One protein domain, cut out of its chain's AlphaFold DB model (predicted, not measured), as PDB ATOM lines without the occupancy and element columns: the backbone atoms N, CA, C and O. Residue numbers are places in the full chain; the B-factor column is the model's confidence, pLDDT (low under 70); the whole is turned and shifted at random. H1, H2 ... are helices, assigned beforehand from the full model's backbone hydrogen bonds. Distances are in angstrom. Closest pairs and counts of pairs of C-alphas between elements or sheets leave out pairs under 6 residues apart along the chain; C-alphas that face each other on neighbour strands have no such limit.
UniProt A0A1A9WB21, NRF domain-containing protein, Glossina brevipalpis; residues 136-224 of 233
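This is residues 136 to 224 of the 233 residues of the protein "NRF domain-containing protein" of Glossina brevipalpis (UniProt A0A1A9WB21). Two long helices, H1 and H4, reach out from a small body in which the short helices H2 and H3 pack on the second half of H1. H4 is a free arm that packs on no helix, and the loop of residues 188 to 194 sticks out before it. The printed part has 89 residues, with four named helices in the order H1, H2, H3, H4 and no named strand; the class is all helix. The whole is extended, with a radius of gyration of the C-alphas of 19.5 A, and flat, spanning 65 by 45 by 16 A.

H1, residues 136 to 163, touches H2, residues 171 to 174, with its residues 154 to 158 alone; the closest C-alphas, of Ser 154 and Phe 172, are 5.3 A apart. With residues 151 to 159 alone H1 touches H3, residues 177 to 185; the closest C-alphas, of Ser 155 and Val 177, are 5.8 A apart, and the lines are about perpendicular at 87 degrees. H2 and H3 only just touch, and only at the corner by their tight link, with 3 pairs of C-alphas within 8 A; the closest, of Leu 173 and Thr 179, are 6.9 A apart. H3 and H4, residues 197 to 222, are close but not clearly touching: their closest C-alphas, of Val 184 and Leu 199, are 7.8 A apart. They run the same way at a steep tilt of 69.7 degrees, only just short of about perpendicular. H4 is apart from H1 and H2. Every O i to N i+4 pair is within hydrogen-bond range in H1 and H4, and 4 of 5 are in H3; H2 is too short for such a pair.

H1 starts at C-alpha 136 (25.969, 73.753, 324.705) and is 40.8 A long. H2 measures 5.4 A and H3 11.1 A. H4, 34.0 A long, has a kink of 32 degrees near residue 216 and ends at C-alpha 222 (59.065, 73.460, 333.927).

The two C-alphas farthest apart, of Asn 164 and Asn 224, are 65.4 A apart. The printed part has no cut, and the link from H3 to H4, 11 residues, is long. Mean pLDDT of the printed part is 72.0; residues 171 to 175, 177 to 200, 203 and 213 to 224 are under 70.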
ATOM      1  N   ILE A 136      25.527  74.030 323.336       89.50
ATOM      2  CA  ILE A 136      25.969  73.753 324.705       89.50
ATOM      3  C   ILE A 136      25.942  74.997 325.604       89.50
ATOM      4  O   ILE A 136      25.552  74.899 326.766       89.50
ATOM      5  N   ASP A 137      26.289  76.163 325.060       89.81
ATOM      6  CA  ASP A 137      26.305  77.425 325.799       89.81
ATOM      7  C   ASP A 137      24.859  77.858 326.110       89.81
ATOM      8  O   ASP A 137      24.541  78.223 327.241       89.81
ATOM      9  N   ILE A 138      23.939  77.697 325.148       92.38
ATOM     10  CA  ILE A 138      22.497  77.963 325.325       92.38
ATOM     11  C   ILE A 138      21.890  77.045 326.393       92.38
ATOM     12  O   ILE A 138      21.142  77.501 327.268       92.38
ATOM     13  N   PHE A 139      22.216  75.751 326.346       94.62
ATOM     14  CA  PHE A 139      21.756  74.784 327.340       94.62
ATOM     15  C   PHE A 139      22.254  75.145 328.743       94.62
ATOM     16  O   PHE A 139      21.463  75.171 329.687       94.62
ATOM     17  N   ALA A 140      23.539  75.489 328.877       93.31
ATOM     18  CA  ALA A 140      24.130  75.885 330.150       93.31
ATOM     19  C   ALA A 140      23.462  77.143 330.729       93.31
ATOM     20  O   ALA A 140      23.076  77.143 331.899       93.31
ATOM     21  N   ILE A 141      23.256  78.183 329.913       94.00
ATOM     22  CA  ILE A 141      22.583  79.425 330.333       94.00
ATOM     23  C   ILE A 141      21.162  79.127 330.826       94.00
ATOM     24  O   ILE A 141      20.770  79.571 331.908       94.00
ATOM     25  N   THR A 142      20.407  78.328 330.072       95.69
ATOM     26  CA  THR A 142      19.027  77.962 330.421       95.69
ATOM     27  C   THR A 142      18.972  77.174 331.729       95.69
ATOM     28  O   THR A 142      18.165  77.470 332.611       95.69
ATOM     29  N   PHE A 143      19.864  76.196 331.891       95.31
ATOM     30  CA  PHE A 143      19.939  75.361 333.085       95.31
ATOM     31  C   PHE A 143      20.313  76.166 334.337       95.31
ATOM     32  O   PHE A 143      19.662  76.038 335.376       95.31
ATOM     33  N   ILE A 144      21.310  77.051 334.235       94.00
ATOM     34  CA  ILE A 144      21.719  77.929 335.338       94.00
ATOM     35  C   ILE A 144      20.579  78.885 335.705       94.00
ATOM     36  O   ILE A 144      20.250  79.022 336.884       94.00
ATOM     37  N   SER A 145      19.924  79.493 334.712       95.62
ATOM     38  CA  SER A 145      18.775  80.374 334.943       95.62
ATOM     39  C   SER A 145      17.630  79.649 335.659       95.62
ATOM     40  O   SER A 145      17.015  80.211 336.566       95.62
ATOM     41  N   PHE A 146      17.358  78.391 335.304       94.81
ATOM     42  CA  PHE A 146      16.340  77.574 335.967       94.81
ATOM     43  C   PHE A 146      16.681  77.295 337.438       94.81
ATOM     44  O   PHE A 146      15.817  77.421 338.307       94.81
ATOM     45  N   ILE A 147      17.943  76.980 337.746       89.62
ATOM     46  CA  ILE A 147      18.397  76.787 339.131       89.62
ATOM     47  C   ILE A 147      18.217  78.074 339.943       89.62
ATOM     48  O   ILE A 147      17.674  78.022 341.050       89.62
ATOM     49  N   VAL A 148      18.620  79.225 339.397       90.25
ATOM     50  CA  VAL A 148      18.465  80.529 340.062       90.25
ATOM     51  C   VAL A 148      16.990  80.834 340.318       90.25
ATOM     52  O   VAL A 148      16.627  81.243 341.422       90.25
ATOM     53  N   PHE A 149      16.116  80.568 339.349       93.00
ATOM     54  CA  PHE A 149      14.676  80.742 339.516       93.00
ATOM     55  C   PHE A 149      14.109  79.856 340.638       93.00
ATOM     56  O   PHE A 149      13.396  80.349 341.517       93.00
ATOM     57  N   CYS A 150      14.478  78.572 340.673       88.50
ATOM     58  CA  CYS A 150      14.097  77.652 341.745       88.50
ATOM     59  C   CYS A 150      14.600  78.123 343.121       88.50
ATOM     60  O   CYS A 150      13.845  78.078 344.096       88.50
ATOM     61  N   MET A 151      15.835  78.631 343.205       86.19
ATOM     62  CA  MET A 151      16.402  79.194 344.435       86.19
ATOM     63  C   MET A 151      15.639  80.432 344.917       86.19
ATOM     64  O   MET A 151      15.354  80.553 346.113       86.19
ATOM     65  N   LEU A 152      15.272  81.341 344.010       89.25
ATOM     66  CA  LEU A 152      14.495  82.539 344.334       89.25
ATOM     67  C   LEU A 152      13.083  82.174 344.804       89.25
ATOM     68  O   LEU A 152      12.661  82.624 345.870       89.25
ATOM     69  N   GLY A 153      12.382  81.303 344.070       88.06
ATOM     70  CA  GLY A 153      11.036  80.851 344.433       88.06
ATOM     71  C   GLY A 153      11.009  80.129 345.782       88.06
ATOM     72  O   GLY A 153      10.169  80.414 346.636       88.06
ATOM     73  N   SER A 154      11.989  79.259 346.021       85.75
ATOM     74  CA  SER A 154      12.179  78.575 347.300       85.75
ATOM     75  C   SER A 154      12.499  79.547 348.447       85.75
ATOM     76  O   SER A 154      11.935  79.415 349.533       85.75
ATOM     77  N   SER A 155      13.318  80.576 348.203       84.88
ATOM     78  CA  SER A 155      13.647  81.597 349.209       84.88
ATOM     79  C   SER A 155      12.447  82.487 349.555       84.88
ATOM     80  O   SER A 155      12.222  82.779 350.730       84.88
ATOM     81  N   ILE A 156      11.632  82.873 348.567       86.69
ATOM     82  CA  ILE A 156      10.385  83.628 348.787       86.69
ATOM     83  C   ILE A 156       9.384  82.780 349.581       86.69
ATOM     84  O   ILE A 156       8.802  83.258 350.557       86.69
ATOM     85  N   TYR A 157       9.214  81.506 349.214       85.00
ATOM     86  CA  TYR A 157       8.353  80.573 349.942       85.00
ATOM     87  C   TYR A 157       8.783  80.421 351.408       85.00
ATOM     88  O   TYR A 157       7.951  80.508 352.316       85.00
ATOM     89  N   ASP A 158      10.083  80.237 351.650       82.06
ATOM     90  CA  ASP A 158      10.654  80.119 352.992       82.06
ATOM     91  C   ASP A 158      10.461  81.409 353.807       82.06
ATOM     92  O   ASP A 158      10.067  81.352 354.975       82.06
ATOM     93  N   TYR A 159      10.635  82.579 353.184       83.94
ATOM     94  CA  TYR A 159      10.378  83.879 353.809       83.94
ATOM     95  C   TYR A 159       8.910  84.034 354.245       83.94
ATOM     96  O   TYR A 159       8.639  84.313 355.417       83.94
ATOM     97  N   ILE A 160       7.953  83.776 353.345       84.00
ATOM     98  CA  ILE A 160       6.511  83.905 353.625       84.00
ATOM     99  C   ILE A 160       6.069  82.908 354.705       84.00
ATOM    100  O   ILE A 160       5.374  83.278 355.653       84.00
ATOM    101  N   LYS A 161       6.486  81.640 354.607       81.62
ATOM    102  CA  LYS A 161       6.109  80.609 355.588       81.62
ATOM    103  C   LYS A 161       6.718  80.855 356.966       81.62
ATOM    104  O   LYS A 161       6.058  80.558 357.958       81.62
ATOM    105  N   THR A 162       7.929  81.416 357.035       78.62
ATOM    106  CA  THR A 162       8.551  81.827 358.306       78.62
ATOM    107  C   THR A 162       7.764  82.953 358.967       78.62
ATOM    108  O   THR A 162       7.512  82.887 360.165       78.62
ATOM    109  N   LYS A 163       7.317  83.950 358.193       80.81
ATOM    110  CA  LYS A 163       6.508  85.066 358.707       80.81
ATOM    111  C   LYS A 163       5.134  84.613 359.218       80.81
ATOM    112  O   LYS A 163       4.668  85.116 360.230       80.81
ATOM    113  N   ASN A 164       4.520  83.635 358.553       80.25
ATOM    114  CA  ASN A 164       3.183  83.132 358.886       80.25
ATOM    115  C   ASN A 164       3.179  81.971 359.906       80.25
ATOM    116  O   ASN A 164       2.147  81.323 360.073       80.25
ATOM    117  N   GLY A 165       4.320  81.632 360.525       74.81
ATOM    118  CA  GLY A 165       4.414  80.581 361.555       74.81
ATOM    119  C   GLY A 165       3.963  79.180 361.108       74.81
ATOM    120  O   GLY A 165       3.618  78.338 361.931       74.81
ATOM    121  N   SER A 166       3.915  78.924 359.798       76.00
ATOM    122  CA  SER A 166       3.292  77.730 359.220       76.00
ATOM    123  C   SER A 166       4.292  76.592 359.007       76.00
ATOM    124  O   SER A 166       5.474  76.821 358.745       76.00
ATOM    125  N   ARG A 167       3.807  75.340 359.025       71.50
ATOM    126  CA  ARG A 167       4.628  74.151 358.741       71.50
ATOM    127  C   ARG A 167       5.215  74.239 357.324       71.50
ATOM    128  O   ARG A 167       4.495  74.482 356.353       71.50
ATOM    129  N   LYS A 168       6.535  74.078 357.216       75.62
ATOM    130  CA  LYS A 168       7.284  74.177 355.956       75.62
ATOM    131  C   LYS A 168       7.403  72.800 355.299       75.62
ATOM    132  O   LYS A 168       7.575  71.802 355.992       75.62
ATOM    133  N   HIS A 169       7.327  72.749 353.970       74.88
ATOM    134  CA  HIS A 169       7.453  71.497 353.219       74.88
ATOM    135  C   HIS A 169       8.928  71.241 352.857       74.88
ATOM    136  O   HIS A 169       9.579  72.167 352.365       74.88
ATOM    137  N   PRO A 170       9.468  70.023 353.059       70.50
ATOM    138  CA  PRO A 170      10.906  69.747 352.960       70.50
ATOM    139  C   PRO A 170      11.501  69.999 351.565       70.50
ATOM    140  O   PRO A 170      12.610  70.517 351.466       70.50
ATOM    141  N   LEU A 171      10.753  69.726 350.489       69.94
ATOM    142  CA  LEU A 171      11.222  69.935 349.107       69.94
ATOM    143  C   LEU A 171      11.536  71.407 348.788       69.94
ATOM    144  O   LEU A 171      12.540  71.704 348.149       69.94
ATOM    145  N   PHE A 172      10.726  72.342 349.293       68.69
ATOM    146  CA  PHE A 172      10.925  73.780 349.080       68.69
ATOM    147  C   PHE A 172      11.898  74.410 350.081       68.69
ATOM    148  O   PHE A 172      12.181  75.596 349.984       68.69
ATOM    149  N   LEU A 173      12.402  73.644 351.049       68.75
ATOM    150  CA  LEU A 173      13.505  74.043 351.927       68.75
ATOM    151  C   LEU A 173      14.858  73.601 351.365       68.75
ATOM    152  O   LEU A 173      15.853  74.276 351.609       68.75
ATOM    153  N   ALA A 174      14.889  72.506 350.597       64.94
ATOM    154  CA  ALA A 174      16.107  71.939 350.021       64.94
ATOM    155  C   ALA A 174      16.822  72.888 349.045       64.94
ATOM    156  O   ALA A 174      18.042  72.831 348.942       64.94
ATOM    157  N   PHE A 175      16.092  73.801 348.399       67.81
ATOM    158  CA  PHE A 175      16.639  74.814 347.489       67.81
ATOM    159  C   PHE A 175      16.653  76.235 348.083       67.81
ATOM    160  O   PHE A 175      17.060  77.177 347.404       67.81
ATOM    161  N   SER A 176      16.237  76.411 349.347       72.88
ATOM    162  CA  SER A 176      16.096  77.743 349.947       72.88
ATOM    163  C   SER A 176      17.456  78.255 350.378       72.88
ATOM    164  O   SER A 176      18.083  77.701 351.285       72.88
ATOM    165  N   VAL A 177      17.893  79.360 349.775       66.50
ATOM    166  CA  VAL A 177      19.163  80.001 350.124       66.50
ATOM    167  C   VAL A 177      19.128  80.478 351.574       66.50
ATOM    168  O   VAL A 177      20.116  80.335 352.277       66.50
ATOM    169  N   LEU A 178      17.990  80.953 352.088       66.31
ATOM    170  CA  LEU A 178      17.898  81.477 353.457       66.31
ATOM    171  C   LEU A 178      18.175  80.417 354.531       66.31
ATOM    172  O   LEU A 178      18.855  80.703 355.519       66.31
ATOM    173  N   THR A 179      17.669  79.198 354.346       67.38
ATOM    174  CA  THR A 179      17.893  78.104 355.301       67.38
ATOM    175  C   THR A 179      19.211  77.380 355.023       67.38
ATOM    176  O   THR A 179      19.950  77.076 355.962       67.38
ATOM    177  N   ASN A 180      19.553  77.147 353.753       66.81
ATOM    178  CA  ASN A 180      20.787  76.455 353.385       66.81
ATOM    179  C   ASN A 180      22.033  77.314 353.615       66.81
ATOM    180  O   ASN A 180      23.002  76.806 354.164       66.81
ATOM    181  N   ALA A 181      22.008  78.613 353.306       69.25
ATOM    182  CA  ALA A 181      23.127  79.512 353.592       69.25
ATOM    183  C   ALA A 181      23.351  79.638 355.099       69.25
ATOM    184  O   ALA A 181      24.485  79.543 355.550       69.25
ATOM    185  N   LYS A 182      22.294  79.749 355.917       68.19
ATOM    186  CA  LYS A 182      22.452  79.740 357.381       68.19
ATOM    187  C   LYS A 182      23.078  78.444 357.890       68.19
ATOM    188  O   LYS A 182      23.910  78.515 358.778       68.19
ATOM    189  N   LYS A 183      22.732  77.278 357.333       65.94
ATOM    190  CA  LYS A 183      23.384  76.002 357.686       65.94
ATOM    191  C   LYS A 183      24.843  75.938 357.226       65.94
ATOM    192  O   LYS A 183      25.684  75.483 357.986       65.94
ATOM    193  N   VAL A 184      25.142  76.428 356.022       67.75
ATOM    194  CA  VAL A 184      26.495  76.444 355.439       67.75
ATOM    195  C   VAL A 184      27.421  77.437 356.154       67.75
ATOM    196  O   VAL A 184      28.585  77.126 356.381       67.75
ATOM    197  N   PHE A 185      26.914  78.609 356.548       63.50
ATOM    198  CA  PHE A 185      27.676  79.658 357.235       63.50
ATOM    199  C   PHE A 185      27.604  79.575 358.768       63.50
ATOM    200  O   PHE A 185      28.341  80.279 359.459       63.50
ATOM    201  N   SER A 186      26.752  78.712 359.330       57.56
ATOM    202  CA  SER A 186      26.707  78.451 360.770       57.56
ATOM    203  C   SER A 186      27.853  77.525 361.168       57.56
ATOM    204  O   SER A 186      27.679  76.315 361.308       57.56
ATOM    205  N   VAL A 187      29.021  78.104 361.431       56.56
ATOM    206  CA  VAL A 187      30.132  77.401 362.079       56.56
ATOM    207  C   VAL A 187      29.800  77.236 363.564       56.56
ATOM    208  O   VAL A 187      30.150  78.072 364.396       56.56
ATOM    209  N   LYS A 188      29.082  76.165 363.920       50.97
ATOM    210  CA  LYS A 188      28.959  75.768 365.326       50.97
ATOM    211  C   LYS A 188      30.293  75.158 365.759       50.97
ATOM    212  O   LYS A 188      30.660  74.087 365.295       50.97
ATOM    213  N   LYS A 189      31.022  75.850 366.638       50.84
ATOM    214  CA  LYS A 189      32.140  75.270 367.395       50.84
ATOM    215  C   LYS A 189      31.567  74.336 368.459       50.84
ATOM    216  O   LYS A 189      31.348  74.795 369.572       50.84
ATOM    217  N   VAL A 190      31.278  73.083 368.129       45.50
ATOM    218  CA  VAL A 190      31.081  72.042 369.148       45.50
ATOM    219  C   VAL A 190      31.501  70.701 368.559       45.50
ATOM    220  O   VAL A 190      31.110  70.362 367.446       45.50
ATOM    221  N   ASP A 191      32.315  69.980 369.319       49.69
ATOM    222  CA  ASP A 191      32.786  68.627 369.066       49.69
ATOM    223  C   ASP A 191      31.646  67.657 368.675       49.69
ATOM    224  O   ASP A 191      30.643  67.566 369.384       49.69
ATOM    225  N   SER A 192      31.863  66.866 367.606       44.59
ATOM    226  CA  SER A 192      31.064  65.723 367.070       44.59
ATOM    227  C   SER A 192      30.214  65.984 365.793       44.59
ATOM    228  O   SER A 192      29.917  67.120 365.438       44.59
ATOM    229  N   PRO A 193      29.807  64.927 365.054       46.72
ATOM    230  CA  PRO A 193      30.346  64.429 363.784       46.72
ATOM    231  C   PRO A 193      29.665  64.983 362.507       46.72
ATOM    232  O   PRO A 193      29.839  64.417 361.432       46.72
ATOM    233  N   ASP A 194      28.927  66.093 362.581       49.28
ATOM    234  CA  ASP A 194      28.250  66.701 361.417       49.28
ATOM    235  C   ASP A 194      29.151  67.726 360.704       49.28
ATOM    236  O   ASP A 194      28.850  68.915 360.557       49.28
ATOM    237  N   VAL A 195      30.315  67.260 360.256       54.31
ATOM    238  CA  VAL A 195      31.194  68.042 359.384       54.31
ATOM    239  C   VAL A 195      30.561  68.127 357.996       54.31
ATOM    240  O   VAL A 195      30.394  67.124 357.309       54.31
ATOM    241  N   ILE A 196      30.228  69.339 357.547       57.25
ATOM    242  CA  ILE A 196      29.754  69.579 356.177       57.25
ATOM    243  C   ILE A 196      30.935  69.351 355.219       57.25
ATOM    244  O   ILE A 196      31.685  70.275 354.897       57.25
ATOM    245  N   TYR A 197      31.103  68.112 354.749       58.69
ATOM    246  CA  TYR A 197      32.200  67.686 353.868       58.69
ATOM    247  C   TYR A 197      32.333  68.544 352.595       58.69
ATOM    248  O   TYR A 197      33.436  68.749 352.091       58.69
ATOM    249  N   CYS A 198      31.233  69.137 352.115       60.25
ATOM    250  CA  CYS A 198      31.227  70.027 350.948       60.25
ATOM    251  C   CYS A 198      32.046  71.316 351.157       60.25
ATOM    252  O   CYS A 198      32.627  71.837 350.206       60.25
ATOM    253  N   LEU A 199      32.146  71.822 352.392       65.38
ATOM    254  CA  LEU A 199      32.929  73.028 352.692       65.38
ATOM    255  C   LEU A 199      34.441  72.751 352.620       65.38
ATOM    256  O   LEU A 199      35.220  73.610 352.210       65.38
ATOM    257  N   ASN A 200      34.856  71.525 352.959       65.00
ATOM    258  CA  ASN A 200      36.219  71.058 352.705       65.00
ATOM    259  C   ASN A 200      36.480  70.911 351.200       65.00
ATOM    260  O   ASN A 200      37.585  71.203 350.753       65.00
ATOM    261  N   GLY A 201      35.454  70.562 350.416       70.31
ATOM    262  CA  GLY A 201      35.491  70.609 348.955       70.31
ATOM    263  C   GLY A 201      35.821  72.002 348.423       70.31
ATOM    264  O   GLY A 201      36.734  72.130 347.619       70.31
ATOM    265  N   ILE A 202      35.175  73.062 348.928       80.38
ATOM    266  CA  ILE A 202      35.485  74.444 348.514       80.38
ATOM    267  C   ILE A 202      36.924  74.837 348.863       80.38
ATOM    268  O   ILE A 202      37.593  75.467 348.055       80.38
ATOM    269  N   ARG A 203      37.438  74.421 350.031       69.12
ATOM    270  CA  ARG A 203      38.851  74.639 350.384       69.12
ATOM    271  C   ARG A 203      39.780  73.870 349.456       69.12
ATOM    272  O   ARG A 203      40.783  74.428 349.039       69.12
ATOM    273  N   CYS A 204      39.433  72.634 349.105       75.69
ATOM    274  CA  CYS A 204      40.179  71.832 348.144       75.69
ATOM    275  C   CYS A 204      40.183  72.501 346.767       75.69
ATOM    276  O   CYS A 204      41.249  72.691 346.204       75.69
ATOM    277  N   PHE A 205      39.037  72.971 346.270       79.81
ATOM    278  CA  PHE A 205      38.956  73.726 345.020       79.81
ATOM    279  C   PHE A 205      39.745  75.034 345.074       79.81
ATOM    280  O   PHE A 205      40.432  75.344 344.111       79.81
ATOM    281  N   SER A 206      39.726  75.770 346.187       77.44
ATOM    282  CA  SER A 206      40.563  76.964 346.354       77.44
ATOM    283  C   SER A 206      42.053  76.620 346.384       77.44
ATOM    284  O   SER A 206      42.854  77.344 345.806       77.44
ATOM    285  N   ILE A 207      42.447  75.517 347.024       83.25
ATOM    286  CA  ILE A 207      43.838  75.043 347.046       83.25
ATOM    287  C   ILE A 207      44.255  74.539 345.664       83.25
ATOM    288  O   ILE A 207      45.359  74.841 345.235       83.25
ATOM    289  N   ILE A 208      43.381  73.841 344.939       86.06
ATOM    290  CA  ILE A 208      43.612  73.396 343.562       86.06
ATOM    291  C   ILE A 208      43.674  74.594 342.626       86.06
ATOM    292  O   ILE A 208      44.523  74.609 341.758       86.06
ATOM    293  N   TRP A 209      42.829  75.611 342.784       84.62
ATOM    294  CA  TRP A 209      42.853  76.815 341.953       84.62
ATOM    295  C   TRP A 209      44.115  77.639 342.199       84.62
ATOM    296  O   TRP A 209      44.808  78.010 341.257       84.62
ATOM    297  N   ASN A 210      44.450  77.898 343.463       75.62
ATOM    298  CA  ASN A 210      45.681  78.602 343.822       75.62
ATOM    299  C   ASN A 210      46.914  77.779 343.439       75.62
ATOM    300  O   ASN A 210      47.875  78.318 342.904       75.62
ATOM    301  N   GLY A 211      46.854  76.467 343.654       75.19
ATOM    302  CA  GLY A 211      47.866  75.504 343.256       75.19
ATOM    303  C   GLY A 211      47.990  75.396 341.745       75.19
ATOM    304  O   GLY A 211      49.098  75.316 341.270       75.19
ATOM    305  N   PHE A 212      46.912  75.473 340.971       76.25
ATOM    306  CA  PHE A 212      46.940  75.494 339.509       76.25
ATOM    307  C   PHE A 212      47.461  76.824 338.988       76.25
ATOM    308  O   PHE A 212      48.178  76.829 338.009       76.25
ATOM    309  N   ASN A 213      47.177  77.951 339.640       69.44
ATOM    310  CA  ASN A 213      47.819  79.220 339.289       69.44
ATOM    311  C   ASN A 213      49.324  79.166 339.572       69.44
ATOM    312  O   ASN A 213      50.116  79.570 338.728       69.44
ATOM    313  N   PHE A 214      49.719  78.612 340.720       68.75
ATOM    314  CA  PHE A 214      51.121  78.422 341.082       68.75
ATOM    315  C   PHE A 214      51.815  77.391 340.181       68.75
ATOM    316  O   PHE A 214      52.896  77.650 339.681       68.75
ATOM    317  N   ILE A 215      51.162  76.267 339.886       65.00
ATOM    318  CA  ILE A 215      51.634  75.236 338.963       65.00
ATOM    319  C   ILE A 215      51.621  75.778 337.546       65.00
ATOM    320  O   ILE A 215      52.557  75.503 336.854       65.00
ATOM    321  N   CYS A 216      50.668  76.559 337.055       58.66
ATOM    322  CA  CYS A 216      50.778  77.159 335.720       58.66
ATOM    323  C   CYS A 216      51.931  78.157 335.657       58.66
ATOM    324  O   CYS A 216      52.629  78.204 334.650       58.66
ATOM    325  N   PHE A 217      52.176  78.898 336.734       58.00
ATOM    326  CA  PHE A 217      53.367  79.728 336.865       58.00
ATOM    327  C   PHE A 217      54.656  78.874 336.843       58.00
ATOM    328  O   PHE A 217      55.591  79.196 336.110       58.00
ATOM    329  N   ASP A 218      54.671  77.729 337.533       51.59
ATOM    330  CA  ASP A 218      55.809  76.800 337.621       51.59
ATOM    331  C   ASP A 218      55.938  75.823 336.439       51.59
ATOM    332  O   ASP A 218      57.034  75.421 336.106       51.59
ATOM    333  N   PHE A 219      54.872  75.450 335.745       44.53
ATOM    334  CA  PHE A 219      54.817  74.543 334.590       44.53
ATOM    335  C   PHE A 219      55.023  75.341 333.305       44.53
ATOM    336  O   PHE A 219      55.460  74.791 332.304       44.53
ATOM    337  N   HIS A 220      54.806  76.657 333.321       48.44
ATOM    338  CA  HIS A 220      55.440  77.542 332.344       48.44
ATOM    339  C   HIS A 220      56.956  77.649 332.595       48.44
ATOM    340  O   HIS A 220      57.724  77.816 331.649       48.44
ATOM    341  N   SER A 221      57.406  77.466 333.844       44.12
ATOM    342  CA  SER A 221      58.831  77.347 334.203       44.12
ATOM    343  C   SER A 221      59.421  75.952 333.870       44.12
ATOM    344  O   SER A 221      60.544  75.854 333.373       44.12
ATOM    345  N   ASP A 222      58.644  74.870 334.032       40.50
ATOM    346  CA  ASP A 222      59.065  73.460 333.927       40.50
ATOM    347  C   ASP A 222      58.588  72.729 332.659       40.50
ATOM    348  O   ASP A 222      59.165  71.710 332.291       40.50
ATOM    349  N   GLY A 223      57.611  73.239 331.909       39.31
ATOM    350  CA  GLY A 223      57.225  72.739 330.576       39.31
ATOM    351  C   GLY A 223      58.365  72.855 329.561       39.31
ATOM    352  O   GLY A 223      58.377  72.196 328.525       39.31
ATOM    353  N   ASN A 224      59.398  73.612 329.923       44.03
ATOM    354  CA  ASN A 224      60.685  73.659 329.254       44.03
ATOM    355  C   ASN A 224      61.611  72.470 329.627       44.03
ATOM    356  O   ASN A 224      62.760  72.447 329.194       44.03
TER     357      ASN A 224